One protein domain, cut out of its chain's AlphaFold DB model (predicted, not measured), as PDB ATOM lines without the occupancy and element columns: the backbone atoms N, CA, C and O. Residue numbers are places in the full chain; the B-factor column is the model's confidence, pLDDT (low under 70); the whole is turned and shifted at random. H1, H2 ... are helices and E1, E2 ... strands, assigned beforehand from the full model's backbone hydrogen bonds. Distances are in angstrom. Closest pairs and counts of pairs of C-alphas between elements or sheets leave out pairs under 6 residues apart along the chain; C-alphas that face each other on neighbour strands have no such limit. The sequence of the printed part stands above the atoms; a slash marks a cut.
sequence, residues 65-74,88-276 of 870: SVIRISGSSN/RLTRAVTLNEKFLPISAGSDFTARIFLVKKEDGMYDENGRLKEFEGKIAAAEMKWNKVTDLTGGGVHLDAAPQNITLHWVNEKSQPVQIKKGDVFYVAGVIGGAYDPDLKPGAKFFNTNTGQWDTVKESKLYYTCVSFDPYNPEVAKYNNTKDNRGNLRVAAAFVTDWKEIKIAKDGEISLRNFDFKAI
ATOM      1  N   SER A  65     -32.989   7.608  24.721       53.78
ATOM      2  CA  SER A  65     -32.929   8.791  23.849       53.78
ATOM      3  C   SER A  65     -31.605   9.514  23.977       53.78
ATOM      4  O   SER A  65     -31.130   9.739  25.083       53.78
ATOM      5  N   VAL A  66     -31.018   9.905  22.847       67.38
ATOM      6  CA  VAL A  66     -29.785  10.694  22.829       67.38
ATOM      7  C   VAL A  66     -30.147  12.165  22.694       67.38
ATOM      8  O   VAL A  66     -30.783  12.557  21.717       67.38
ATOM      9  N   ILE A  67     -29.729  12.981  23.660       69.06
ATOM     10  CA  ILE A  67     -29.917  14.436  23.628       69.06
ATOM     11  C   ILE A  67     -28.574  15.160  23.668       69.06
ATOM     12  O   ILE A  67     -27.570  14.626  24.147       69.06
ATOM     13  N   ARG A  68     -28.559  16.399  23.174       74.62
ATOM     14  CA  ARG A  68     -27.366  17.247  23.156       74.62
ATOM     15  C   ARG A  68     -27.345  18.181  24.365       74.62
ATOM     16  O   ARG A  68     -28.311  18.893  24.622       74.62
ATOM     17  N   ILE A  69     -26.212  18.245  25.056       72.44
ATOM     18  CA  ILE A  69     -25.916  19.299  26.030       72.44
ATOM     19  C   ILE A  69     -25.223  20.457  25.311       72.44
ATOM     20  O   ILE A  69     -24.252  20.237  24.585       72.44
ATOM     21  N   SER A  70     -25.691  21.693  25.499       61.12
ATOM     22  CA  SER A  70     -25.019  22.897  24.988       61.12
ATOM     23  C   SER A  70     -24.288  23.656  26.096       61.12
ATOM     24  O   SER A  70     -24.856  24.478  26.822       61.12
ATOM     25  N   GLY A  71     -22.989  23.367  26.227       53.78
ATOM     26  CA  GLY A  71     -22.068  24.098  27.103       53.78
ATOM     27  C   GLY A  71     -21.823  25.547  26.660       53.78
ATOM     28  O   GLY A  71     -22.295  25.984  25.606       53.78
ATOM     29  N   SER A  72     -21.089  26.320  27.467       41.12
ATOM     30  CA  SER A  72     -20.652  27.675  27.103       41.12
ATOM     31  C   SER A  72     -19.762  27.651  25.856       41.12
ATOM     32  O   SER A  72     -18.785  26.906  25.792       41.12
ATOM     33  N   SER A  73     -20.104  28.483  24.876       37.28
ATOM     34  CA  SER A  73     -19.328  28.739  23.666       37.28
ATOM     35  C   SER A  73     -18.023  29.482  23.968       37.28
ATOM     36  O   SER A  73     -18.025  30.420  24.764       37.28
ATOM     37  N   ASN A  74     -16.981  29.095  23.222       33.25
ATOM     38  CA  ASN A  74     -15.642  29.683  23.065       33.25
ATOM     39  C   ASN A  74     -14.554  29.148  24.006       33.25
ATOM     40  O   ASN A  74     -14.216  29.781  24.997       33.25
ATOM     41  N   ARG A  88     -15.662   3.157  34.539       44.75
ATOM     42  CA  ARG A  88     -15.502   3.722  35.884       44.75
ATOM     43  C   ARG A  88     -16.449   4.902  36.072       44.75
ATOM     44  O   ARG A  88     -16.039   6.057  36.092       44.75
ATOM     45  N   LEU A  89     -17.732   4.591  36.193       45.88
ATOM     46  CA  LEU A  89     -18.798   5.572  36.386       45.88
ATOM     47  C   LEU A  89     -18.994   5.854  37.889       45.88
ATOM     48  O   LEU A  89     -18.973   4.913  38.680       45.88
ATOM     49  N   THR A  90     -19.106   7.144  38.243       50.16
ATOM     50  CA  THR A  90     -19.703   7.809  39.442       50.16
ATOM     51  C   THR A  90     -19.410   7.319  40.880       50.16
ATOM     52  O   THR A  90     -19.672   8.063  41.818       50.16
ATOM     53  N   ARG A  91     -18.798   6.150  41.102       65.81
ATOM     54  CA  ARG A  91     -18.779   5.434  42.398       65.81
ATOM     55  C   ARG A  91     -17.985   6.105  43.523       65.81
ATOM     56  O   ARG A  91     -18.373   6.018  44.686       65.81
ATOM     57  N   ALA A  92     -16.860   6.745  43.205       66.69
ATOM     58  CA  ALA A  92     -16.012   7.431  44.179       66.69
ATOM     59  C   ALA A  92     -15.295   8.625  43.534       66.69
ATOM     60  O   ALA A  92     -14.823   8.529  42.401       66.69
ATOM     61  N   VAL A  93     -15.176   9.728  44.271       74.62
ATOM     62  CA  VAL A  93     -14.546  10.977  43.828       74.62
ATOM     63  C   VAL A  93     -13.166  11.172  44.437       74.62
ATOM     64  O   VAL A  93     -12.919  10.801  45.583       74.62
ATOM     65  N   THR A  94     -12.263  11.797  43.688       78.69
ATOM     66  CA  THR A  94     -10.990  12.280  44.233       78.69
ATOM     67  C   THR A  94     -11.199  13.663  44.846       78.69
ATOM     68  O   THR A  94     -11.733  14.552  44.181       78.69
ATOM     69  N   LEU A  95     -10.772  13.846  46.098       76.38
ATOM     70  CA  LEU A  95     -10.921  15.103  46.836       76.38
ATOM     71  C   LEU A  95      -9.597  15.875  46.929       76.38
ATOM     72  O   LEU A  95      -8.531  15.272  47.063       76.38
ATOM     73  N   ASN A  96      -9.666  17.208  46.905       73.88
ATOM     74  CA  ASN A  96      -8.535  18.089  47.212       73.88
ATOM     75  C   ASN A  96      -8.321  18.254  48.727       73.88
ATOM     76  O   ASN A  96      -9.044  17.696  49.552       73.88
ATOM     77  N   GLU A  97      -7.325  19.056  49.107       70.69
ATOM     78  CA  GLU A  97      -7.009  19.343  50.515       70.69
ATOM     79  C   GLU A  97      -8.132  20.075  51.267       70.69
ATOM     80  O   GLU A  97      -8.190  20.003  52.494       70.69
ATOM     81  N   LYS A  98      -9.045  20.738  50.540       72.75
ATOM     82  CA  LYS A  98     -10.262  21.368  51.074       72.75
ATOM     83  C   LYS A  98     -11.475  20.424  51.082       72.75
ATOM     84  O   LYS A  98     -12.576  20.881  51.370       72.75
ATOM     85  N   PHE A  99     -11.291  19.139  50.773       75.12
ATOM     86  CA  PHE A  99     -12.356  18.130  50.682       75.12
ATOM     87  C   PHE A  99     -13.364  18.344  49.546       75.12
ATOM     88  O   PHE A  99     -14.497  17.875  49.633       75.12
ATOM     89  N   LEU A 100     -12.961  19.021  48.470       79.00
ATOM     90  CA  LEU A 100     -13.800  19.263  47.294       79.00
ATOM     91  C   LEU A 100     -13.405  18.347  46.123       79.00
ATOM     92  O   LEU A 100     -12.215  18.040  45.986       79.00
ATOM     93  N   PRO A 101     -14.354  17.914  45.270       75.12
ATOM     94  CA  PRO A 101     -14.060  17.106  44.090       75.12
ATOM     95  C   PRO A 101     -13.079  17.795  43.136       75.12
ATOM     96  O   PRO A 101     -13.173  18.997  42.898       75.12
ATOM     97  N   ILE A 102     -12.166  17.026  42.544       71.31
ATOM     98  CA  ILE A 102     -11.237  17.495  41.503       71.31
ATOM     99  C   ILE A 102     -11.602  16.823  40.177       71.31
ATOM    100  O   ILE A 102     -11.741  15.603  40.161       71.31
ATOM    101  N   SER A 103     -11.687  17.571  39.067       63.78
ATOM    102  CA  SER A 103     -11.818  17.014  37.700       63.78
ATOM    103  C   SER A 103     -10.493  16.841  36.959       63.78
ATOM    104  O   SER A 103     -10.383  15.996  36.074       63.78
ATOM    105  N   ALA A 104      -9.479  17.652  37.273       57.50
ATOM    106  CA  ALA A 104      -8.214  17.655  36.547       57.50
ATOM    107  C   ALA A 104      -7.476  16.314  36.707       57.50
ATOM    108  O   ALA A 104      -6.817  16.054  37.715       57.50
ATOM    109  N   GLY A 105      -7.573  15.462  35.682       53.81
ATOM    110  CA  GLY A 105      -6.936  14.149  35.664       53.81
ATOM    111  C   GLY A 105      -7.660  13.044  36.433       53.81
ATOM    112  O   GLY A 105      -7.025  12.032  36.738       53.81
ATOM    113  N   SER A 106      -8.947  13.235  36.736       56.00
ATOM    114  CA  SER A 106      -9.846  12.221  37.296       56.00
ATOM    115  C   SER A 106     -10.990  11.912  36.311       56.00
ATOM    116  O   SER A 106     -11.381  12.763  35.512       56.00
ATOM    117  N   ASP A 107     -11.549  10.699  36.367       54.75
ATOM    118  CA  ASP A 107     -12.735  10.303  35.583       54.75
ATOM    119  C   ASP A 107     -14.025  10.813  36.242       54.75
ATOM    120  O   ASP A 107     -14.845  10.053  36.760       54.75
ATOM    121  N   PHE A 108     -14.187  12.134  36.290       63.06
ATOM    122  CA  PHE A 108     -15.306  12.763  36.980       63.06
ATOM    123  C   PHE A 108     -16.617  12.671  36.167       63.06
ATOM    124  O   PHE A 108     -16.783  13.324  35.133       63.06
ATOM    125  N   THR A 109     -17.565  11.870  36.662       71.19
ATOM    126  CA  THR A 109     -18.926  11.694  36.116       71.19
ATOM    127  C   THR A 109     -19.946  12.011  37.216       71.19
ATOM    128  O   THR A 109     -19.699  11.667  38.372       71.19
ATOM    129  N   ALA A 110     -21.084  12.627  36.881       76.12
ATOM    130  CA  ALA A 110     -22.228  12.785  37.788       76.12
ATOM    131  C   ALA A 110     -23.510  12.234  37.151       76.12
ATOM    132  O   ALA A 110     -23.644  12.229  35.923       76.12
ATOM    133  N   ARG A 111     -24.456  11.805  37.988       83.88
ATOM    134  CA  ARG A 111     -25.796  11.405  37.549       83.88
ATOM    135  C   ARG A 111     -26.729  12.605  37.612       83.88
ATOM    136  O   ARG A 111     -26.701  13.348  38.591       83.88
ATOM    137  N   ILE A 112     -27.540  12.788  36.579       85.56
ATOM    138  CA  ILE A 112     -28.564  13.826  36.519       85.56
ATOM    139  C   ILE A 112     -29.953  13.213  36.392       85.56
ATOM    140  O   ILE A 112     -30.138  12.166  35.770       85.56
ATOM    141  N   PHE A 113     -30.925  13.910  36.961       86.94
ATOM    142  CA  PHE A 113     -32.331  13.540  36.977       86.94
ATOM    143  C   PHE A 113     -33.143  14.682  36.394       86.94
ATOM    144  O   PHE A 113     -32.906  15.845  36.724       86.94
ATOM    145  N   LEU A 114     -34.093  14.347  35.530       87.88
ATOM    146  CA  LEU A 114     -34.975  15.295  34.874       87.88
ATOM    147  C   LEU A 114     -36.417  14.933  35.194       87.88
ATOM    148  O   LEU A 114     -36.822  13.792  34.992       87.88
ATOM    149  N   VAL A 115     -37.194  15.913  35.643       88.69
ATOM    150  CA  VAL A 115     -38.635  15.774  35.853       88.69
ATOM    151  C   VAL A 115     -39.349  16.771  34.961       88.69
ATOM    152  O   VAL A 115     -39.132  17.978  35.084       88.69
ATOM    153  N   LYS A 116     -40.193  16.287  34.049       88.44
ATOM    154  CA  LYS A 116     -40.964  17.176  33.175       88.44
ATOM    155  C   LYS A 116     -42.053  17.883  33.983       88.44
ATOM    156  O   LYS A 116     -42.780  17.239  34.736       88.44
ATOM    157  N   LYS A 117     -42.165  19.203  33.829       88.94
ATOM    158  CA  LYS A 117     -43.213  20.007  34.463       88.94
ATOM    159  C   LYS A 117     -44.494  19.885  33.643       88.94
ATOM    160  O   LYS A 117     -44.572  20.420  32.540       88.94
ATOM    161  N   GLU A 118     -45.474  19.174  34.183       86.38
ATOM    162  CA  GLU A 118     -46.800  18.982  33.586       86.38
ATOM    163  C   GLU A 118     -47.885  19.127  34.668       86.38
ATOM    164  O   GLU A 118     -47.612  18.982  35.865       86.38
ATOM    165  N   ASP A 119     -49.114  19.432  34.255       82.31
ATOM    166  CA  ASP A 119     -50.244  19.541  35.178       82.31
ATOM    167  C   ASP A 119     -50.563  18.184  35.820       82.31
ATOM    168  O   ASP A 119     -50.437  17.130  35.199       82.31
ATOM    169  N   GLY A 120     -50.972  18.198  37.092       79.69
ATOM    170  CA  GLY A 120     -51.365  16.981  37.811       79.69
ATOM    171  C   GLY A 120     -50.213  16.066  38.252       79.69
ATOM    172  O   GLY A 120     -50.491  15.038  38.867       79.69
ATOM    173  N   MET A 121     -48.946  16.443  38.024       82.44
ATOM    174  CA  MET A 121     -47.762  15.653  38.418       82.44
ATOM    175  C   MET A 121     -47.568  15.499  39.941       82.44
ATOM    176  O   MET A 121     -46.786  14.655  40.381       82.44
ATOM    177  N   TYR A 122     -48.248  16.323  40.743       84.19
ATOM    178  CA  TYR A 122     -48.142  16.343  42.202       84.19
ATOM    179  C   TYR A 122     -49.379  15.748  42.875       84.19
ATOM    180  O   TYR A 122     -50.498  15.934  42.397       84.19
ATOM    181  N   ASP A 123     -49.179  15.066  44.002       81.81
ATOM    182  CA  ASP A 123     -50.255  14.699  44.922       81.81
ATOM    183  C   ASP A 123     -50.721  15.901  45.774       81.81
ATOM    184  O   ASP A 123     -50.182  17.008  45.692       81.81
ATOM    185  N   GLU A 124     -51.724  15.677  46.627       80.94
ATOM    186  CA  GLU A 124     -52.271  16.682  47.555       80.94
ATOM    187  C   GLU A 124     -51.242  17.238  48.562       80.94
ATOM    188  O   GLU A 124     -51.430  18.321  49.111       80.94
ATOM    189  N   ASN A 125     -50.125  16.534  48.769       76.19
ATOM    190  CA  ASN A 125     -49.037  16.900  49.676       76.19
ATOM    191  C   ASN A 125     -47.845  17.546  48.938       76.19
ATOM    192  O   ASN A 125     -46.795  17.808  49.542       76.19
ATOM    193  N   GLY A 126     -47.985  17.802  47.633       78.62
ATOM    194  CA  GLY A 126     -46.938  18.361  46.781       78.62
ATOM    195  C   GLY A 126     -45.794  17.389  46.478       78.62
ATOM    196  O   GLY A 126     -44.697  17.843  46.146       78.62
ATOM    197  N   ARG A 127     -46.007  16.076  46.625       82.50
ATOM    198  CA  ARG A 127     -45.051  15.016  46.266       82.50
ATOM    199  C   ARG A 127     -45.233  14.617  44.809       82.50
ATOM    200  O   ARG A 127     -46.352  14.626  44.302       82.50
ATOM    201  N   LEU A 128     -44.146  14.251  44.133       80.75
ATOM    202  CA  LEU A 128     -44.223  13.703  42.781       80.75
ATOM    203  C   LEU A 128     -45.001  12.378  42.797       80.75
ATOM    204  O   LEU A 128     -44.697  11.479  43.583       80.75
ATOM    205  N   LYS A 129     -45.999  12.244  41.926       77.00
ATOM    206  CA  LYS A 129     -46.741  10.990  41.771       77.00
ATOM    207  C   LYS A 129     -45.882   9.956  41.040       77.00
ATOM    208  O   LYS A 129     -45.562  10.146  39.870       77.00
ATOM    209  N   GLU A 130     -45.559   8.859  41.721       65.31
ATOM    210  CA  GLU A 130     -44.644   7.787  41.283       65.31
ATOM    211  C   GLU A 130     -44.900   7.261  39.856       65.31
ATOM    212  O   GLU A 130     -43.953   7.064  39.099       65.31
ATOM    213  N   PHE A 131     -46.163   7.113  39.445       61.06
ATOM    214  CA  PHE A 131     -46.517   6.551  38.131       61.06
ATOM    215  C   PHE A 131     -47.001   7.579  37.099       61.06
ATOM    216  O   PHE A 131     -47.100   7.253  35.920       61.06
ATOM    217  N   GLU A 132     -47.285   8.814  37.515       68.06
ATOM    218  CA  GLU A 132     -47.807   9.874  36.633       68.06
ATOM    219  C   GLU A 132     -46.726  10.908  36.277       68.06
ATOM    220  O   GLU A 132     -46.769  11.526  35.215       68.06
ATOM    221  N   GLY A 133     -45.727  11.097  37.144       70.38
ATOM    222  CA  GLY A 133     -44.647  12.051  36.934       70.38
ATOM    223  C   GLY A 133     -43.596  11.531  35.959       70.38
ATOM    224  O   GLY A 133     -42.940  10.538  36.235       70.38
ATOM    225  N   LYS A 134     -43.378  12.234  34.847       81.31
ATOM    226  CA  LYS A 134     -42.343  11.929  33.845       81.31
ATOM    227  C   LYS A 134     -40.928  12.176  34.382       81.31
ATOM    228  O   LYS A 134     -40.497  13.331  34.453       81.31
ATOM    229  N   ILE A 135     -40.196  11.098  34.685       82.25
ATOM    230  CA  ILE A 135     -38.821  11.130  35.212       82.25
ATOM    231  C   ILE A 135     -37.845  10.462  34.240       82.25
ATOM    232  O   ILE A 135     -38.038   9.311  33.842       82.25
ATOM    233  N   ALA A 136     -36.748  11.147  33.928       80.31
ATOM    234  CA  ALA A 136     -35.626  10.592  33.183       80.31
ATOM    235  C   ALA A 136     -34.310  10.701  33.968       80.31
ATOM    236  O   ALA A 136     -34.123  11.633  34.752       80.31
ATOM    237  N   ALA A 137     -33.386   9.771  33.731       82.12
ATOM    238  CA  ALA A 137     -32.043   9.776  34.312       82.12
ATOM    239  C   ALA A 137     -30.965   9.673  33.221       82.12
ATOM    240  O   ALA A 137     -31.180   9.034  32.188       82.12
ATOM    241  N   ALA A 138     -29.810  10.299  33.456       77.88
ATOM    242  CA  ALA A 138     -28.622  10.184  32.609       77.88
ATOM    243  C   ALA A 138     -27.332  10.314  33.427       77.88
ATOM    244  O   ALA A 138     -27.317  10.905  34.506       77.88
ATOM    245  N   GLU A 139     -26.227   9.820  32.877       78.75
ATOM    246  CA  GLU A 139     -24.881  10.064  33.398       78.75
ATOM    247  C   GLU A 139     -24.103  10.976  32.452       78.75
ATOM    248  O   GLU A 139     -24.223  10.882  31.230       78.75
ATOM    249  N   MET A 140     -23.310  11.887  33.019       74.75
ATOM    250  CA  MET A 140     -22.539  12.847  32.234       74.75
ATOM    251  C   MET A 140     -21.187  13.178  32.840       74.75
ATOM    252  O   MET A 140     -21.027  13.247  34.062       74.75
ATOM    253  N   LYS A 141     -20.214  13.431  31.961       73.06
ATOM    254  CA  LYS A 141     -18.888  13.911  32.353       73.06
ATOM    255  C   LYS A 141     -18.905  15.425  32.488       73.06
ATOM    256  O   LYS A 141     -19.432  16.124  31.622       73.06
ATOM    257  N   TRP A 142     -18.260  15.932  33.532       70.19
ATOM    258  CA  TRP A 142     -18.056  17.370  33.701       70.19
ATOM    259  C   TRP A 142     -16.586  17.694  33.499       70.19
ATOM    260  O   TRP A 142     -15.706  17.040  34.054       70.19
ATOM    261  N   ASN A 143     -16.316  18.694  32.671       65.12
ATOM    262  CA  ASN A 143     -14.965  19.045  32.241       65.12
ATOM    263  C   ASN A 143     -14.425  20.300  32.937       65.12
ATOM    264  O   ASN A 143     -13.219  20.530  32.908       65.12
ATOM    265  N   LYS A 144     -15.287  21.095  33.580       69.94
ATOM    266  CA  LYS A 144     -14.896  22.303  34.305       69.94
ATOM    267  C   LYS A 144     -15.476  22.278  35.715       69.94
ATOM    268  O   LYS A 144     -16.689  22.203  35.889       69.94
ATOM    269  N   VAL A 145     -14.579  22.326  36.695       73.44
ATOM    270  CA  VAL A 145     -14.881  22.379  38.128       73.44
ATOM    271  C   VAL A 145     -14.256  23.652  38.672       73.44
ATOM    272  O   VAL A 145     -13.059  23.873  38.481       73.44
ATOM    273  N   THR A 146     -15.041  24.475  39.353       77.25
ATOM    274  CA  THR A 146     -14.541  25.647  40.081       77.25
ATOM    275  C   THR A 146     -15.032  25.614  41.522       77.25
ATOM    276  O   THR A 146     -16.198  25.315  41.763       77.25
ATOM    277  N   ASP A 147     -14.158  25.912  42.485       79.19
ATOM    278  CA  ASP A 147     -14.525  25.985  43.906       79.19
ATOM    279  C   ASP A 147     -15.637  27.030  44.117       79.19
ATOM    280  O   ASP A 147     -15.538  28.160  43.632       79.19
ATOM    281  N   LEU A 148     -16.677  26.680  44.880       72.81
ATOM    282  CA  LEU A 148     -17.696  27.637  45.311       72.81
ATOM    283  C   LEU A 148     -17.247  28.387  46.565       72.81
ATOM    284  O   LEU A 148     -16.744  27.804  47.531       72.81
ATOM    285  N   THR A 149     -17.493  29.698  46.580       64.06
ATOM    286  CA  THR A 149     -17.299  30.514  47.784       64.06
ATOM    287  C   THR A 149     -18.328  30.083  48.830       64.06
ATOM    288  O   THR A 149     -19.525  30.187  48.589       64.06
ATOM    289  N   GLY A 150     -17.867  29.575  49.978       58.47
ATOM    290  CA  GLY A 150     -18.735  29.001  51.019       58.47
ATOM    291  C   GLY A 150     -18.808  27.467  51.045       58.47
ATOM    292  O   GLY A 150     -19.480  26.923  51.914       58.47
ATOM    293  N   GLY A 151     -18.076  26.774  50.163       68.31
ATOM    294  CA  GLY A 151     -17.990  25.309  50.127       68.31
ATOM    295  C   GLY A 151     -18.863  24.680  49.036       68.31
ATOM    296  O   GLY A 151     -19.964  25.145  48.753       68.31
ATOM    297  N   GLY A 152     -18.354  23.616  48.412       77.31
ATOM    298  CA  GLY A 152     -18.954  22.977  47.236       77.31
ATOM    299  C   GLY A 152     -18.177  23.257  45.949       77.31
ATOM    300  O   GLY A 152     -17.131  23.912  45.960       77.31
ATOM    301  N   VAL A 153     -18.691  22.739  44.839       77.50
ATOM    302  CA  VAL A 153     -18.109  22.915  43.508       77.50
ATOM    303  C   VAL A 153     -19.160  23.332  42.501       77.50
ATOM    304  O   VAL A 153     -20.285  22.844  42.494       77.50
ATOM    305  N   HIS A 154     -18.759  24.232  41.627       82.06
ATOM    306  CA  HIS A 154     -19.534  24.688  40.498       82.06
ATOM    307  C   HIS A 154     -19.094  23.923  39.263       82.06
ATOM    308  O   HIS A 154     -17.899  23.885  38.946       82.06
ATOM    309  N   LEU A 155     -20.061  23.310  38.590       76.06
ATOM    310  CA  LEU A 155     -19.821  22.488  37.420       76.06
ATOM    311  C   LEU A 155     -20.487  23.083  36.181       76.06
ATOM    312  O   LEU A 155     -21.679  23.400  36.182       76.06
ATOM    313  N   ASP A 156     -19.704  23.155  35.106       72.31
ATOM    314  CA  ASP A 156     -20.178  23.470  33.760       72.31
ATOM    315  C   ASP A 156     -19.980  22.253  32.854       72.31
ATOM    316  O   ASP A 156     -18.910  21.635  32.843       72.31
ATOM    317  N   ALA A 157     -21.015  21.897  32.092       66.88
ATOM    318  CA  ALA A 157     -20.943  20.789  31.152       66.88
ATOM    319  C   ALA A 157     -20.353  21.248  29.809       66.88
ATOM    320  O   ALA A 157     -20.777  22.253  29.232       66.88
ATOM    321  N   ALA A 158     -19.414  20.471  29.261       66.94
ATOM    322  CA  ALA A 158     -19.002  20.605  27.866       66.94
ATOM    323  C   ALA A 158     -20.158  20.236  26.928       66.94
ATOM    324  O   ALA A 158     -20.981  19.385  27.287       66.94
ATOM    325  N   PRO A 159     -20.169  20.763  25.690       71.69
ATOM    326  CA  PRO A 159     -21.018  20.213  24.650       71.69
ATOM    327  C   PRO A 159     -20.752  18.716  24.446       71.69
ATOM    328  O   PRO A 159     -19.648  18.326  24.064       71.69
ATOM    329  N   GLN A 160     -21.758  17.885  24.706       72.31
ATOM    330  CA  GLN A 160     -21.673  16.426  24.594       72.31
ATOM    331  C   GLN A 160     -23.059  15.822  24.345       72.31
ATOM    332  O   GLN A 160     -24.073  16.460  24.631       72.31
ATOM    333  N   ASN A 161     -23.098  14.599  23.823       76.38
ATOM    334  CA  ASN A 161     -24.330  13.822  23.725       76.38
ATOM    335  C   ASN A 161     -24.459  12.937  24.966       76.38
ATOM    336  O   ASN A 161     -23.468  12.335  25.382       76.38
ATOM    337  N   ILE A 162     -25.660  12.848  25.532       71.38
ATOM    338  CA  ILE A 162     -25.956  11.969  26.669       71.38
ATOM    339  C   ILE A 162     -27.152  11.079  26.353       71.38
ATOM    340  O   ILE A 162     -28.059  11.486  25.623       71.38
ATOM    341  N   THR A 163     -27.153   9.881  26.928       75.31
ATOM    342  CA  THR A 163     -28.255   8.925  26.818       75.31
ATOM    343  C   THR A 163     -29.183   9.082  28.015       75.31
ATOM    344  O   THR A 163     -28.747   8.994  29.161       75.31
ATOM    345  N   LEU A 164     -30.460   9.329  27.741       70.69
ATOM    346  CA  LEU A 164     -31.530   9.402  28.723       70.69
ATOM    347  C   LEU A 164     -32.307   8.091  28.783       70.69
ATOM    348  O   LEU A 164     -32.656   7.510  27.751       70.69
ATOM    349  N   HIS A 165     -32.644   7.705  30.007       72.75
ATOM    350  CA  HIS A 165     -33.479   6.555  30.325       72.75
ATOM    351  C   HIS A 165     -34.780   7.045  30.959       72.75
ATOM    352  O   HIS A 165     -34.735   7.747  31.972       72.75
ATOM    353  N   TRP A 166     -35.934   6.681  30.389       69.88
ATOM    354  CA  TRP A 166     -37.215   6.872  31.072       69.88
ATOM    355  C   TRP A 166     -37.318   5.927  32.254       69.88
ATOM    356  O   TRP A 166     -37.150   4.715  32.101       69.88
ATOM    357  N   VAL A 167     -37.677   6.484  33.404       68.94
ATOM    358  CA  VAL A 167     -37.830   5.745  34.655       68.94
ATOM    359  C   VAL A 167     -39.260   5.220  34.807       68.94
ATOM    360  O   VAL A 167     -39.462   4.136  35.330       68.94
ATOM    361  N   ASN A 168     -40.266   5.932  34.303       64.75
ATOM    362  CA  ASN A 168     -41.676   5.576  34.508       64.75
ATOM    363  C   ASN A 168     -42.463   5.298  33.208       64.75
ATOM    364  O   ASN A 168     -43.583   4.802  33.281       64.75
ATOM    365  N   GLU A 169     -41.886   5.533  32.023       61.78
ATOM    366  CA  GLU A 169     -42.512   5.203  30.730       61.78
ATOM    367  C   GLU A 169     -41.803   4.016  30.057       61.78
ATOM    368  O   GLU A 169     -40.583   4.010  29.882       61.78
ATOM    369  N   LYS A 170     -42.557   2.964  29.709       53.47
ATOM    370  CA  LYS A 170     -41.999   1.692  29.208       53.47
ATOM    371  C   LYS A 170     -41.812   1.614  27.687       53.47
ATOM    372  O   LYS A 170     -41.170   0.680  27.225       53.47
ATOM    373  N   SER A 171     -42.362   2.542  26.900       58.47
ATOM    374  CA  SER A 171     -42.518   2.311  25.449       58.47
ATOM    375  C   SER A 171     -42.352   3.548  24.562       58.47
ATOM    376  O   SER A 171     -42.754   3.519  23.403       58.47
ATOM    377  N   GLN A 172     -41.796   4.645  25.080       61.78
ATOM    378  CA  GLN A 172     -41.621   5.895  24.330       61.78
ATOM    379  C   GLN A 172     -40.215   6.462  24.560       61.78
ATOM    380  O   GLN A 172     -39.692   6.298  25.654       61.78
ATOM    381  N   PRO A 173     -39.582   7.121  23.572       65.38
ATOM    382  CA  PRO A 173     -38.338   7.866  23.779       65.38
ATOM    383  C   PRO A 173     -38.574   9.136  24.619       65.38
ATOM    384  O   PRO A 173     -39.678   9.685  24.640       65.38
ATOM    385  N   VAL A 174     -37.546   9.638  25.309       69.38
ATOM    386  CA  VAL A 174     -37.597  10.924  26.026       69.38
ATOM    387  C   VAL A 174     -37.644  12.058  25.010       69.38
ATOM    388  O   VAL A 174     -36.637  12.414  24.399       69.38
ATOM    389  N   GLN A 175     -38.831  12.635  24.821       75.44
ATOM    390  CA  GLN A 175     -39.024  13.777  23.932       75.44
ATOM    391  C   GLN A 175     -38.717  15.085  24.673       75.44
ATOM    392  O   GLN A 175     -39.437  15.464  25.593       75.44
ATOM    393  N   ILE A 176     -37.666  15.784  24.237       79.38
ATOM    394  CA  ILE A 176     -37.313  17.138  24.685       79.38
ATOM    395  C   ILE A 176     -37.742  18.120  23.591       79.38
ATOM    396  O   ILE A 176     -37.104  18.159  22.537       79.38
ATOM    397  N   LYS A 177     -38.814  18.892  23.808       86.44
ATOM    398  CA  LYS A 177     -39.332  19.854  22.821       86.44
ATOM    399  C   LYS A 177     -39.142  21.290  23.281       86.44
ATOM    400  O   LYS A 177     -39.234  21.607  24.464       86.44
ATOM    401  N   LYS A 178     -38.911  22.190  22.330       88.31
ATOM    402  CA  LYS A 178     -38.868  23.630  22.557       88.31
ATOM    403  C   LYS A 178     -40.143  24.083  23.264       88.31
ATOM    404  O   LYS A 178     -41.250  23.786  22.830       88.31
ATOM    405  N   GLY A 179     -39.967  24.864  24.323       87.06
ATOM    406  CA  GLY A 179     -41.061  25.362  25.150       87.06
ATOM    407  C   GLY A 179     -41.384  24.485  26.357       87.06
ATOM    408  O   GLY A 179     -41.958  25.022  27.304       87.06
ATOM    409  N   ASP A 180     -40.955  23.215  26.382       89.69
ATOM    410  CA  ASP A 180     -41.072  22.381  27.578       89.69
ATOM    411  C   ASP A 180     -40.286  22.995  28.748       89.69
ATOM    412  O   ASP A 180     -39.273  23.687  28.572       89.69
ATOM    413  N   VAL A 181     -40.746  22.697  29.961       90.69
ATOM    414  CA  VAL A 181     -40.070  23.061  31.203       90.69
ATOM    415  C   VAL A 181     -39.735  21.784  31.967       90.69
ATOM    416  O   VAL A 181     -40.582  20.908  32.134       90.69
ATOM    417  N   PHE A 182     -38.494  21.681  32.432       89.19
ATOM    418  CA  PHE A 182     -38.010  20.555  33.229       89.19
ATOM    419  C   PHE A 182     -37.410  21.055  34.538       89.19
ATOM    420  O   PHE A 182     -36.779  22.108  34.579       89.19
ATOM    421  N   TYR A 183     -37.556  20.266  35.595       90.06
ATOM    422  CA  TYR A 183     -36.724  20.376  36.786       90.06
ATOM    423  C   TYR A 183     -35.537  19.434  36.640       90.06
ATOM    424  O   TYR A 183     -35.716  18.272  36.279       90.06
ATOM    425  N   VAL A 184     -34.334  19.928  36.923       88.62
ATOM    426  CA  VAL A 184     -33.100  19.145  36.837       88.62
ATOM    427  C   VAL A 184     -32.357  19.173  38.161       88.62
ATOM    428  O   VAL A 184     -32.202  20.227  38.774       88.62
ATOM    429  N   ALA A 185     -31.888  18.002  38.571       88.50
ATOM    430  CA  ALA A 185     -31.087  17.767  39.764       88.50
ATOM    431  C   ALA A 185     -29.901  16.863  39.422       88.50
ATOM    432  O   ALA A 185     -29.956  16.105  38.451       88.50
ATOM    433  N   GLY A 186     -28.840  16.912  40.225       86.19
ATOM    434  CA  GLY A 186     -27.681  16.044  40.055       86.19
ATOM    435  C   GLY A 186     -27.128  15.498  41.365       86.19
ATOM    436  O   GLY A 186     -27.221  16.140  42.410       86.19
ATOM    437  N   VAL A 187     -26.500  14.324  41.270       86.25
ATOM    438  CA  VAL A 187     -25.762  13.662  42.352       86.25
ATOM    439  C   VAL A 187     -24.382  13.235  41.849       86.25
ATOM    440  O   VAL A 187     -24.237  12.655  40.771       86.25
ATOM    441  N   ILE A 188     -23.360  13.521  42.650       83.81
ATOM    442  CA  ILE A 188     -21.979  13.066  42.481       83.81
ATOM    443  C   ILE A 188     -21.676  12.034  43.568       83.81
ATOM    444  O   ILE A 188     -21.974  12.272  44.741       83.81
ATOM    445  N   GLY A 189     -21.004  10.944  43.188       80.44
ATOM    446  CA  GLY A 189     -20.702   9.827  44.081       80.44
ATOM    447  C   GLY A 189     -21.781   8.739  44.039       80.44
ATOM    448  O   GLY A 189     -22.833   8.917  43.425       80.44
ATOM    449  N   GLY A 190     -21.514   7.624  44.723       80.81
ATOM    450  CA  GLY A 190     -22.463   6.519  44.864       80.81
ATOM    451  C   GLY A 190     -22.576   5.641  43.614       80.81
ATOM    452  O   GLY A 190     -22.023   5.934  42.556       80.81
ATOM    453  N   ALA A 191     -23.253   4.507  43.746       81.25
ATOM    454  CA  ALA A 191     -23.407   3.507  42.696       81.25
ATOM    455  C   ALA A 191     -24.882   3.184  42.437       81.25
ATOM    456  O   ALA A 191     -25.753   3.493  43.244       81.25
ATOM    457  N   TYR A 192     -25.169   2.527  41.314       79.00
ATOM    458  CA  TYR A 192     -26.455   1.847  41.155       79.00
ATOM    459  C   TYR A 192     -26.584   0.712  42.173       79.00
ATOM    460  O   TYR A 192     -25.589   0.060  42.496       79.00
ATOM    461  N   ASP A 193     -27.798   0.464  42.655       76.75
ATOM    462  CA  ASP A 193     -28.069  -0.662  43.543       76.75
ATOM    463  C   ASP A 193     -28.251  -1.955  42.725       76.75
ATOM    464  O   ASP A 193     -29.211  -2.050  41.951       76.75
ATOM    465  N   PRO A 194     -27.344  -2.947  42.840       73.12
ATOM    466  CA  PRO A 194     -27.473  -4.199  42.101       73.12
ATOM    467  C   PRO A 194     -28.740  -4.980  42.468       73.12
ATOM    468  O   PRO A 194     -29.230  -5.726  41.621       73.12
ATOM    469  N   ASP A 195     -29.295  -4.783  43.666       73.19
ATOM    470  CA  ASP A 195     -30.495  -5.487  44.122       73.19
ATOM    471  C   ASP A 195     -31.759  -4.976  43.417       73.19
ATOM    472  O   ASP A 195     -32.764  -5.677  43.367       73.19
ATOM    473  N   LEU A 196     -31.703  -3.784  42.809       73.31
ATOM    474  CA  LEU A 196     -32.788  -3.214  42.005       73.31
ATOM    475  C   LEU A 196     -32.646  -3.508  40.509       73.31
ATOM    476  O   LEU A 196     -33.540  -3.167  39.732       73.31
ATOM    477  N   LYS A 197     -31.537  -4.126  40.081       75.62
ATOM    478  CA  LYS A 197     -31.280  -4.409  38.667       75.62
ATOM    479  C   LYS A 197     -32.351  -5.365  38.119       75.62
ATOM    480  O   LYS A 197     -32.610  -6.397  38.744       75.62
ATOM    481  N   PRO A 198     -32.943  -5.100  36.939       70.62
ATOM    482  CA  PRO A 198     -33.823  -6.064  36.285       70.62
ATOM    483  C   PRO A 198     -33.156  -7.445  36.174       70.62
ATOM    484  O   PRO A 198     -32.029  -7.560  35.690       70.62
ATOM    485  N   GLY A 199     -33.838  -8.488  36.653       70.25
ATOM    486  CA  GLY A 199     -33.290  -9.848  36.715       70.25
ATOM    487  C   GLY A 199     -32.545 -10.209  38.011       70.25
ATOM    488  O   GLY A 199     -32.148 -11.366  38.162       70.25
ATOM    489  N   ALA A 200     -32.368  -9.281  38.959       74.19
ATOM    490  CA  ALA A 200     -31.809  -9.584  40.279       74.19
ATOM    491  C   ALA A 200     -32.754 -10.488  41.089       74.19
ATOM    492  O   ALA A 200     -33.972 -10.323  41.042       74.19
ATOM    493  N   LYS A 201     -32.204 -11.454  41.837       78.88
ATOM    494  CA  LYS A 201     -32.989 -12.351  42.702       78.88
ATOM    495  C   LYS A 201     -33.085 -11.787  44.112       78.88
ATOM    496  O   LYS A 201     -32.066 -11.407  44.678       78.88
ATOM    497  N   PHE A 202     -34.269 -11.836  44.710       68.44
ATOM    498  CA  PHE A 202     -34.499 -11.426  46.095       68.44
ATOM    499  C   PHE A 202     -35.355 -12.458  46.833       68.44
ATOM    500  O   PHE A 202     -36.126 -13.193  46.217       68.44
ATOM    501  N   PHE A 203     -35.218 -12.550  48.155       65.88
ATOM    502  CA  PHE A 203     -36.067 -13.421  48.966       65.88
ATOM    503  C   PHE A 203     -37.317 -12.652  49.393       65.88
ATOM    504  O   PHE A 203     -37.238 -11.705  50.175       65.88
ATOM    505  N   ASN A 204     -38.475 -13.040  48.872       64.88
ATOM    506  CA  ASN A 204     -39.739 -12.402  49.201       64.88
ATOM    507  C   ASN A 204     -40.235 -12.937  50.550       64.88
ATOM    508  O   ASN A 204     -40.679 -14.077  50.669       64.88
ATOM    509  N   THR A 205     -40.158 -12.104  51.584       56.31
ATOM    510  CA  THR A 205     -40.518 -12.466  52.963       56.31
ATOM    511  C   THR A 205     -42.010 -12.740  53.152       56.31
ATOM    512  O   THR A 205     -42.373 -13.479  54.063       56.31
ATOM    513  N   ASN A 206     -42.871 -12.215  52.276       61.72
ATOM    514  CA  ASN A 206     -44.312 -12.475  52.314       61.72
ATOM    515  C   ASN A 206     -44.669 -13.845  51.728       61.72
ATOM    516  O   ASN A 206     -45.624 -14.474  52.177       61.72
ATOM    517  N   THR A 207     -43.919 -14.313  50.726       69.81
ATOM    518  CA  THR A 207     -44.165 -15.607  50.066       69.81
ATOM    519  C   THR A 207     -43.223 -16.715  50.538       69.81
ATOM    520  O   THR A 207     -43.480 -17.887  50.274       69.81
ATOM    521  N   GLY A 208     -42.137 -16.371  51.239       70.44
ATOM    522  CA  GLY A 208     -41.113 -17.309  51.700       70.44
ATOM    523  C   GLY A 208     -40.291 -17.936  50.568       70.44
ATOM    524  O   GLY A 208     -39.694 -18.995  50.765       70.44
ATOM    525  N   GLN A 209     -40.281 -17.327  49.379       74.75
ATOM    526  CA  GLN A 209     -39.629 -17.856  48.180       74.75
ATOM    527  C   GLN A 209     -38.672 -16.835  47.565       74.75
ATOM    528  O   GLN A 209     -38.817 -15.627  47.743       74.75
ATOM    529  N   TRP A 210     -37.695 -17.334  46.810       76.06
ATOM    530  CA  TRP A 210     -36.858 -16.491  45.962       76.06
ATOM    531  C   TRP A 210     -37.657 -16.037  44.738       76.06
ATOM    532  O   TRP A 210     -38.165 -16.870  43.992       76.06
ATOM    533  N   ASP A 211     -37.737 -14.729  44.533       74.81
ATOM    534  CA  ASP A 211     -38.386 -14.069  43.400       74.81
ATOM    535  C   ASP A 211     -37.345 -13.240  42.620       74.81
ATOM    536  O   ASP A 211     -36.175 -13.163  43.003       74.81
ATOM    537  N   THR A 212     -37.734 -12.669  41.482       76.50
ATOM    538  CA  THR A 212     -36.856 -11.885  40.603       76.50
ATOM    539  C   THR A 212     -37.424 -10.493  40.379       76.50
ATOM    540  O   THR A 212     -38.618 -10.328  40.125       76.50
ATOM    541  N   VAL A 213     -36.566  -9.477  40.433       65.19
ATOM    542  CA  VAL A 213     -36.928  -8.094  40.134       65.19
ATOM    543  C   VAL A 213     -37.389  -7.997  38.683       65.19
ATOM    544  O   VAL A 213     -36.593  -8.089  37.743       65.19
ATOM    545  N   LYS A 214     -38.698  -7.815  38.501       63.38
ATOM    546  CA  LYS A 214     -39.320  -7.567  37.197       63.38
ATOM    547  C   LYS A 214     -39.064  -6.119  36.804       63.38
ATOM    548  O   LYS A 214     -39.430  -5.249  37.580       63.38
ATOM    549  N   GLU A 215     -38.454  -5.882  35.637       57.03
ATOM    550  CA  GLU A 215     -38.310  -4.578  34.949       57.03
ATOM    551  C   GLU A 215     -38.345  -3.330  35.864       57.03
ATOM    552  O   GLU A 215     -39.108  -2.389  35.622       57.03
ATOM    553  N   SER A 216     -37.564  -3.325  36.952       58.69
ATOM    554  CA  SER A 216     -37.602  -2.234  37.923       58.69
ATOM    555  C   SER A 216     -36.729  -1.102  37.421       58.69
ATOM    556  O   SER A 216     -35.502  -1.131  37.505       58.69
ATOM    557  N   LYS A 217     -37.379  -0.075  36.884       62.03
ATOM    558  CA  LYS A 217     -36.708   1.137  36.417       62.03
ATOM    559  C   LYS A 217     -36.196   2.022  37.563       62.03
ATOM    560  O   LYS A 217     -35.416   2.936  37.306       62.03
ATOM    561  N   LEU A 218     -36.529   1.684  38.820       68.00
ATOM    562  CA  LEU A 218     -35.920   2.259  40.030       68.00
ATOM    563  C   LEU A 218     -34.404   2.070  40.071       68.00
ATOM    564  O   LEU A 218     -33.705   2.863  40.699       68.00
ATOM    565  N   TYR A 219     -33.884   1.063  39.362       73.00
ATOM    566  CA  TYR A 219     -32.450   0.890  39.167       73.00
ATOM    567  C   TYR A 219     -31.779   2.184  38.692       73.00
ATOM    568  O   TYR A 219     -30.757   2.565  39.245       73.00
ATOM    569  N   TYR A 220     -32.375   2.910  37.739       75.06
ATOM    570  CA  TYR A 220     -31.772   4.120  37.170       75.06
ATOM    571  C   TYR A 220     -31.892   5.359  38.070       75.06
ATOM    572  O   TYR A 220     -31.141   6.321  37.889       75.06
ATOM    573  N   THR A 221     -32.805   5.347  39.046       76.75
ATOM    574  CA  THR A 221     -33.004   6.457  39.990       76.75
ATOM    575  C   THR A 221     -32.375   6.250  41.353       76.75
ATOM    576  O   THR A 221     -32.134   7.236  42.047       76.75
ATOM    577  N   CYS A 222     -32.056   5.015  41.733       80.06
ATOM    578  CA  CYS A 222     -31.383   4.736  42.990       80.06
ATOM    579  C   CYS A 222     -29.877   5.039  42.893       80.06
ATOM    580  O   CYS A 222     -29.160   4.483  42.052       80.06
ATOM    581  N   VAL A 223     -29.386   5.920  43.768       84.38
ATOM    582  CA  VAL A 223     -27.949   6.179  43.957       84.38
ATOM    583  C   VAL A 223     -27.565   5.755  45.365       84.38
ATOM    584  O   VAL A 223     -27.810   6.487  46.318       84.38
ATOM    585  N   SER A 224     -26.959   4.583  45.490       84.31
ATOM    586  CA  SER A 224     -26.551   3.998  46.761       84.31
ATOM    587  C   SER A 224     -25.144   4.433  47.155       84.31
ATOM    588  O   SER A 224     -24.200   4.321  46.371       84.31
ATOM    589  N   PHE A 225     -24.995   4.909  48.388       84.19
ATOM    590  CA  PHE A 225     -23.699   5.180  49.021       84.19
ATOM    591  C   PHE A 225     -23.327   4.114  50.052       84.19
ATOM    592  O   PHE A 225     -22.271   4.205  50.678       84.19
ATOM    593  N   ASP A 226     -24.171   3.090  50.179       79.62
ATOM    594  CA  ASP A 226     -23.967   1.975  51.082       79.62
ATOM    595  C   ASP A 226     -22.596   1.324  50.826       79.62
ATOM    596  O   ASP A 226     -22.298   0.894  49.704       79.62
ATOM    597  N   PRO A 227     -21.732   1.214  51.848       74.81
ATOM    598  CA  PRO A 227     -20.437   0.587  51.680       74.81
ATOM    599  C   PRO A 227     -20.475  -0.910  51.335       74.81
ATOM    600  O   PRO A 227     -19.430  -1.403  50.890       74.81
ATOM    601  N   TYR A 228     -21.610  -1.610  51.494       71.12
ATOM    602  CA  TYR A 228     -21.832  -2.970  50.977       71.12
ATOM    603  C   TYR A 228     -22.047  -3.043  49.495       71.12
ATOM    604  O   TYR A 228     -21.781  -4.103  48.922       71.12
ATOM    605  N   ASN A 229     -22.573  -1.973  48.899       78.19
ATOM    606  CA  ASN A 229     -22.798  -1.958  47.477       78.19
ATOM    607  C   ASN A 229     -21.458  -2.338  46.828       78.19
ATOM    608  O   ASN A 229     -20.483  -1.601  47.012       78.19
ATOM    609  N   PRO A 230     -21.358  -3.482  46.120       77.38
ATOM    610  CA  PRO A 230     -20.085  -4.007  45.624       77.38
ATOM    611  C   PRO A 230     -19.319  -2.988  44.779       77.38
ATOM    612  O   PRO A 230     -18.089  -3.005  44.706       77.38
ATOM    613  N   GLU A 231     -20.044  -2.046  44.187       78.56
ATOM    614  CA  GLU A 231     -19.484  -1.017  43.340       78.56
ATOM    615  C   GLU A 231     -18.999   0.210  44.108       78.56
ATOM    616  O   GLU A 231     -17.959   0.771  43.757       78.56
ATOM    617  N   VAL A 232     -19.636   0.565  45.224       80.00
ATOM    618  CA  VAL A 232     -19.048   1.489  46.209       80.00
ATOM    619  C   VAL A 232     -17.848   0.821  46.903       80.00
ATOM    620  O   VAL A 232     -16.813   1.464  47.143       80.00
ATOM    621  N   ALA A 233     -17.953  -0.485  47.191       79.06
ATOM    622  CA  ALA A 233     -16.930  -1.374  47.756       79.06
ATOM    623  C   ALA A 233     -15.603  -1.317  46.998       79.06
ATOM    624  O   ALA A 233     -14.528  -1.169  47.581       79.06
ATOM    625  N   LYS A 234     -15.693  -1.375  45.673       78.38
ATOM    626  CA  LYS A 234     -14.544  -1.464  44.777       78.38
ATOM    627  C   LYS A 234     -13.675  -0.206  44.736       78.38
ATOM    628  O   LYS A 234     -12.474  -0.325  44.498       78.38
ATOM    629  N   TYR A 235     -14.251   0.983  44.941       78.62
ATOM    630  CA  TYR A 235     -13.547   2.248  44.679       78.62
ATOM    631  C   TYR A 235     -13.368   3.167  45.887       78.62
ATOM    632  O   TYR A 235     -12.382   3.906  45.922       78.62
ATOM    633  N   ASN A 236     -14.260   3.142  46.880       83.00
ATOM    634  CA  ASN A 236     -14.084   3.990  48.064       83.00
ATOM    635  C   ASN A 236     -12.784   3.626  48.829       83.00
ATOM    636  O   ASN A 236     -12.382   2.466  48.883       83.00
ATOM    637  N   ASN A 237     -12.077   4.616  49.365       82.62
ATOM    638  CA  ASN A 237     -10.766   4.478  50.011       82.62
ATOM    639  C   ASN A 237      -9.692   3.727  49.205       82.62
ATOM    640  O   ASN A 237      -8.737   3.190  49.766       82.62
ATOM    641  N   THR A 238      -9.805   3.724  47.876       80.00
ATOM    642  CA  THR A 238      -8.755   3.215  46.987       80.00
ATOM    643  C   THR A 238      -7.942   4.359  46.406       80.00
ATOM    644  O   THR A 238      -8.424   5.484  46.279       80.00
ATOM    645  N   LYS A 239      -6.690   4.080  46.039       77.00
ATOM    646  CA  LYS A 239      -5.853   5.043  45.322       77.00
ATOM    647  C   LYS A 239      -6.020   4.905  43.816       77.00
ATOM    648  O   LYS A 239      -5.993   3.783  43.296       77.00
ATOM    649  N   ASP A 240      -6.155   6.041  43.138       72.31
ATOM    650  CA  ASP A 240      -6.048   6.125  41.684       72.31
ATOM    651  C   ASP A 240      -4.599   5.894  41.208       72.31
ATOM    652  O   ASP A 240      -3.671   5.737  42.007       72.31
ATOM    653  N   ASN A 241      -4.395   5.872  39.887       72.94
ATOM    654  CA  ASN A 241      -3.076   5.653  39.279       72.94
ATOM    655  C   ASN A 241      -2.062   6.772  39.596       72.94
ATOM    656  O   ASN A 241      -0.873   6.596  39.350       72.94
ATOM    657  N   ARG A 242      -2.516   7.913  40.127       71.12
ATOM    658  CA  ARG A 242      -1.690   9.060  40.526       71.12
ATOM    659  C   ARG A 242      -1.447   9.100  42.040       71.12
ATOM    660  O   ARG A 242      -0.761   9.993  42.524       71.12
ATOM    661  N   GLY A 243      -1.984   8.134  42.788       71.88
ATOM    662  CA  GLY A 243      -1.829   8.019  44.236       71.88
ATOM    663  C   GLY A 243      -2.862   8.795  45.059       71.88
ATOM    664  O   GLY A 243      -2.778   8.757  46.292       71.88
ATOM    665  N   ASN A 244      -3.846   9.446  44.428       75.62
ATOM    666  CA  ASN A 244      -4.890  10.181  45.139       75.62
ATOM    667  C   ASN A 244      -5.951   9.225  45.692       75.62
ATOM    668  O   ASN A 244      -6.344   8.270  45.020       75.62
ATOM    669  N   LEU A 245      -6.438   9.495  46.905       79.44
ATOM    670  CA  LEU A 245      -7.511   8.717  47.524       79.44
ATOM    671  C   LEU A 245      -8.866   9.068  46.903       79.44
ATOM    672  O   LEU A 245      -9.241  10.238  46.820       79.44
ATOM    673  N   ARG A 246      -9.601   8.031  46.508       80.88
ATOM    674  CA  ARG A 246     -10.988   8.102  46.047       80.88
ATOM    675  C   ARG A 246     -11.934   7.857  47.214       80.88
ATOM    676  O   ARG A 246     -11.688   6.962  48.017       80.88
ATOM    677  N   VAL A 247     -13.025   8.607  47.290       81.94
ATOM    678  CA  VAL A 247     -13.984   8.570  48.400       81.94
ATOM    679  C   VAL A 247     -15.412   8.559  47.868       81.94
ATOM    680  O   VAL A 247     -15.741   9.328  46.970       81.94
ATOM    681  N   ALA A 248     -16.280   7.717  48.421       82.44
ATOM    682  CA  ALA A 248     -17.717   7.757  48.142       82.44
ATOM    683  C   ALA A 248     -18.410   8.789  49.048       82.44
ATOM    684  O   ALA A 248     -19.134   8.430  49.968       82.44
ATOM    685  N   ALA A 249     -18.127  10.071  48.817       85.56
ATOM    686  CA  ALA A 249     -18.799  11.185  49.482       85.56
ATOM    687  C   ALA A 249     -19.836  11.802  48.538       85.56
ATOM    688  O   ALA A 249     -19.542  11.994  47.355       85.56
ATOM    689  N   ALA A 250     -21.029  12.100  49.053       86.38
ATOM    690  CA  ALA A 250     -22.121  12.624  48.245       86.38
ATOM    691  C   ALA A 250     -22.048  14.149  48.098       86.38
ATOM    692  O   ALA A 250     -21.902  14.889  49.077       86.38
ATOM    693  N   PHE A 251     -22.209  14.617  46.861       85.38
ATOM    694  CA  PHE A 251     -22.446  16.026  46.558       85.38
ATOM    695  C   PHE A 251     -23.681  16.136  45.680       85.38
ATOM    696  O   PHE A 251     -23.846  15.351  44.745       85.38
ATOM    697  N   VAL A 252     -24.532  17.116  45.959       87.00
ATOM    698  CA  VAL A 252     -25.825  17.254  45.284       87.00
ATOM    699  C   VAL A 252     -26.125  18.689  44.906       87.00
ATOM    700  O   VAL A 252     -25.583  19.616  45.511       87.00
ATOM    701  N   THR A 253     -26.997  18.872  43.919       86.31
ATOM    702  CA  THR A 253     -27.515  20.199  43.557       86.31
ATOM    703  C   THR A 253     -28.875  20.458  44.180       86.31
ATOM    704  O   THR A 253     -29.562  19.540  44.602       86.31
ATOM    705  N   ASP A 254     -29.313  21.707  44.189       85.81
ATOM    706  CA  ASP A 254     -30.737  21.991  44.334       85.81
ATOM    707  C   ASP A 254     -31.467  21.664  43.010       85.81
ATOM    708  O   ASP A 254     -30.840  21.559  41.945       85.81
ATOM    709  N   TRP A 255     -32.788  21.479  43.055       87.00
ATOM    710  CA  TRP A 255     -33.613  21.371  41.851       87.00
ATOM    711  C   TRP A 255     -33.633  22.708  41.111       87.00
ATOM    712  O   TRP A 255     -33.993  23.742  41.674       87.00
ATOM    713  N   LYS A 256     -33.289  22.680  39.822       88.12
ATOM    714  CA  LYS A 256     -33.269  23.859  38.956       88.12
ATOM    715  C   LYS A 256     -34.309  23.735  37.858       88.12
ATOM    716  O   LYS A 256     -34.302  22.767  37.101       88.12
ATOM    717  N   GLU A 257     -35.181  24.730  37.748       90.56
ATOM    718  CA  GLU A 257     -36.096  24.840  36.614       90.56
ATOM    719  C   GLU A 257     -35.327  25.305  35.369       90.56
ATOM    720  O   GLU A 257     -34.589  26.293  35.403       90.56
ATOM    721  N   ILE A 258     -35.494  24.583  34.265       87.88
ATOM    722  CA  ILE A 258     -34.913  24.899  32.964       87.88
ATOM    723  C   ILE A 258     -36.004  24.917  31.894       87.88
ATOM    724  O   ILE A 258     -36.879  24.052  31.844       87.88
ATOM    725  N   LYS A 259     -35.930  25.903  31.001       89.88
ATOM    726  CA  LYS A 259     -36.808  26.006  29.835       89.88
ATOM    727  C   LYS A 259     -36.061  25.550  28.591       89.88
ATOM    728  O   LYS A 259     -34.958  26.026  28.317       89.88
ATOM    729  N   ILE A 260     -36.666  24.652  27.823       87.81
ATOM    730  CA  ILE A 260     -36.059  24.099  26.615       87.81
ATOM    731  C   ILE A 260     -36.128  25.125  25.484       87.81
ATOM    732  O   ILE A 260     -37.206  25.526  25.036       87.81
ATOM    733  N   ALA A 261     -34.958  25.557  25.014       84.88
ATOM    734  CA  ALA A 261     -34.835  26.544  23.943       84.88
ATOM    735  C   ALA A 261     -34.913  25.922  22.537       84.88
ATOM    736  O   ALA A 261     -35.338  26.594  21.594       84.88
ATOM    737  N   LYS A 262     -34.514  24.650  22.396       83.69
ATOM    738  CA  LYS A 262     -34.442  23.923  21.125       83.69
ATOM    739  C   LYS A 262     -34.734  22.435  21.327       83.69
ATOM    740  O   LYS A 262     -34.322  21.860  22.330       83.69
ATOM    741  N   ASP A 263     -35.417  21.833  20.359       81.81
ATOM    742  CA  ASP A 263     -35.731  20.403  20.356       81.81
ATOM    743  C   ASP A 263     -34.463  19.550  20.501       81.81
ATOM    744  O   ASP A 263     -33.447  19.803  19.847       81.81
ATOM    745  N   GLY A 264     -34.529  18.541  21.371       77.00
ATOM    746  CA  GLY A 264     -33.435  17.600  21.628       77.00
ATOM    747  C   GLY A 264     -32.212  18.190  22.344       77.00
ATOM    748  O   GLY A 264     -31.188  17.509  22.426       77.00
ATOM    749  N   GLU A 265     -32.281  19.428  22.849       81.94
ATOM    750  CA  GLU A 265     -31.138  20.127  23.445       81.94
ATOM    751  C   GLU A 265     -31.443  20.689  24.842       81.94
ATOM    752  O   GLU A 265     -32.446  21.371  25.054       81.94
ATOM    753  N   ILE A 266     -30.538  20.446  25.796       78.50
ATOM    754  CA  ILE A 266     -30.619  20.972  27.165       78.50
ATOM    755  C   ILE A 266     -29.369  21.795  27.483       78.50
ATOM    756  O   ILE A 266     -28.241  21.346  27.277       78.50
ATOM    757  N   SER A 267     -29.555  22.996  28.038       78.75
ATOM    758  CA  SER A 267     -28.441  23.819  28.514       78.75
ATOM    759  C   SER A 267     -28.277  23.678  30.025       78.75
ATOM    760  O   SER A 267     -29.071  24.206  30.805       78.75
ATOM    761  N   LEU A 268     -27.234  22.959  30.438       75.50
ATOM    762  CA  LEU A 268     -26.841  22.816  31.838       75.50
ATOM    763  C   LEU A 268     -25.634  23.710  32.105       75.50
ATOM    764  O   LEU A 268     -24.497  23.369  31.781       75.50
ATOM    765  N   ARG A 269     -25.912  24.889  32.658       72.56
ATOM    766  CA  ARG A 269     -24.912  25.889  33.053       72.56
ATOM    767  C   ARG A 269     -25.091  26.230  34.515       72.56
ATOM    768  O   ARG A 269     -26.234  26.270  34.993       72.56
ATOM    769  N   ASN A 270     -23.990  26.550  35.183       70.88
ATOM    770  CA  ASN A 270     -23.986  26.997  36.564       70.88
ATOM    771  C   ASN A 270     -24.714  26.024  37.504       70.88
ATOM    772  O   ASN A 270     -25.746  26.380  38.090       70.88
ATOM    773  N   PHE A 271     -24.252  24.771  37.551       79.31
ATOM    774  CA  PHE A 271     -24.771  23.770  38.481       79.31
ATOM    775  C   PHE A 271     -23.881  23.707  39.721       79.31
ATOM    776  O   PHE A 271     -22.739  23.253  39.662       79.31
ATOM    777  N   ASP A 272     -24.432  24.163  40.841       83.56
ATOM    778  CA  ASP A 272     -23.742  24.194  42.123       83.56
ATOM    779  C   ASP A 272     -23.996  22.890  42.874       83.56
ATOM    780  O   ASP A 272     -25.126  22.588  43.258       83.56
ATOM    781  N   PHE A 273     -22.931  22.128  43.099       83.94
ATOM    782  CA  PHE A 273     -22.948  20.921  43.907       83.94
ATOM    783  C   PHE A 273     -22.393  21.216  45.296       83.94
ATOM    784  O   PHE A 273     -21.248  21.648  45.455       83.94
ATOM    785  N   LYS A 274     -23.193  20.940  46.320       85.81
ATOM    786  CA  LYS A 274     -22.822  21.110  47.725       85.81
ATOM    787  C   LYS A 274     -22.580  19.749  48.358       85.81
ATOM    788  O   LYS A 274     -23.283  18.786  48.055       85.81
ATOM    789  N   ALA A 275     -21.575  19.677  49.227       84.69
ATOM    790  CA  ALA A 275     -21.345  18.490  50.036       84.69
ATOM    791  C   ALA A 275     -22.536  18.275  50.970       84.69
ATOM    792  O   ALA A 275     -23.030  19.228  51.576       84.69
ATOM    793  N   ILE A 276     -22.955  17.025  51.107       85.56
ATOM    794  CA  ILE A 276     -23.930  16.607  52.109       85.56
ATOM    795  C   ILE A 276     -23.320  15.517  52.983       85.56
ATOM    796  O   ILE A 276     -22.296  14.922  52.642       85.56
TER     797      ILE A 276
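AT A GLANCE: This is residues 65 to 74 and 88 to 276 of the 870 residues of an uncharacterized protein of Prevotella melaninogenica DNF00666 (UniProt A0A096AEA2). What is the shape? With little regular structure, the antiparallel sheet E1 E6 E3 E2 E7 E11 curls like part of a barrel, with small antiparallel sheet E4 E5 E12 near one end; loops with H1, H2, E10 and hairpin E8 and E9 lie to one side. What builds it? Two helices and twelve strands, mostly strand, hold 73 of 199 printed residues. The whole is compact, radius of gyration of the C-alphas 18.0 A, spans 50 by 45 by 31 A.

IN THESE COORDINATES: Where is the large sheet? E1 is residues 65 to 69, E6 160 to 166, E3 135 to 141, E2 109 to 116, E7 181 to 188, E11 256 to 259. Where are its edges? C-alpha 65 is at (-32.929, 8.791, 23.849), C-alpha 259 at (-36.808, 26.006, 29.835).

HOW THE PARTS SIT: Which atoms pair? N 113 of E2 and O 185 of E7 are 2.8 A apart. What follows E3? It runs on into E4, residues 144 to 147, at 91 degrees.

THE WHOLE: Is it unbroken? Residues 75 to 87 are not printed; C-alphas 74 and 88 are 29.0 A apart. How confident? In the model, 50 printed residues have pLDDT under 70.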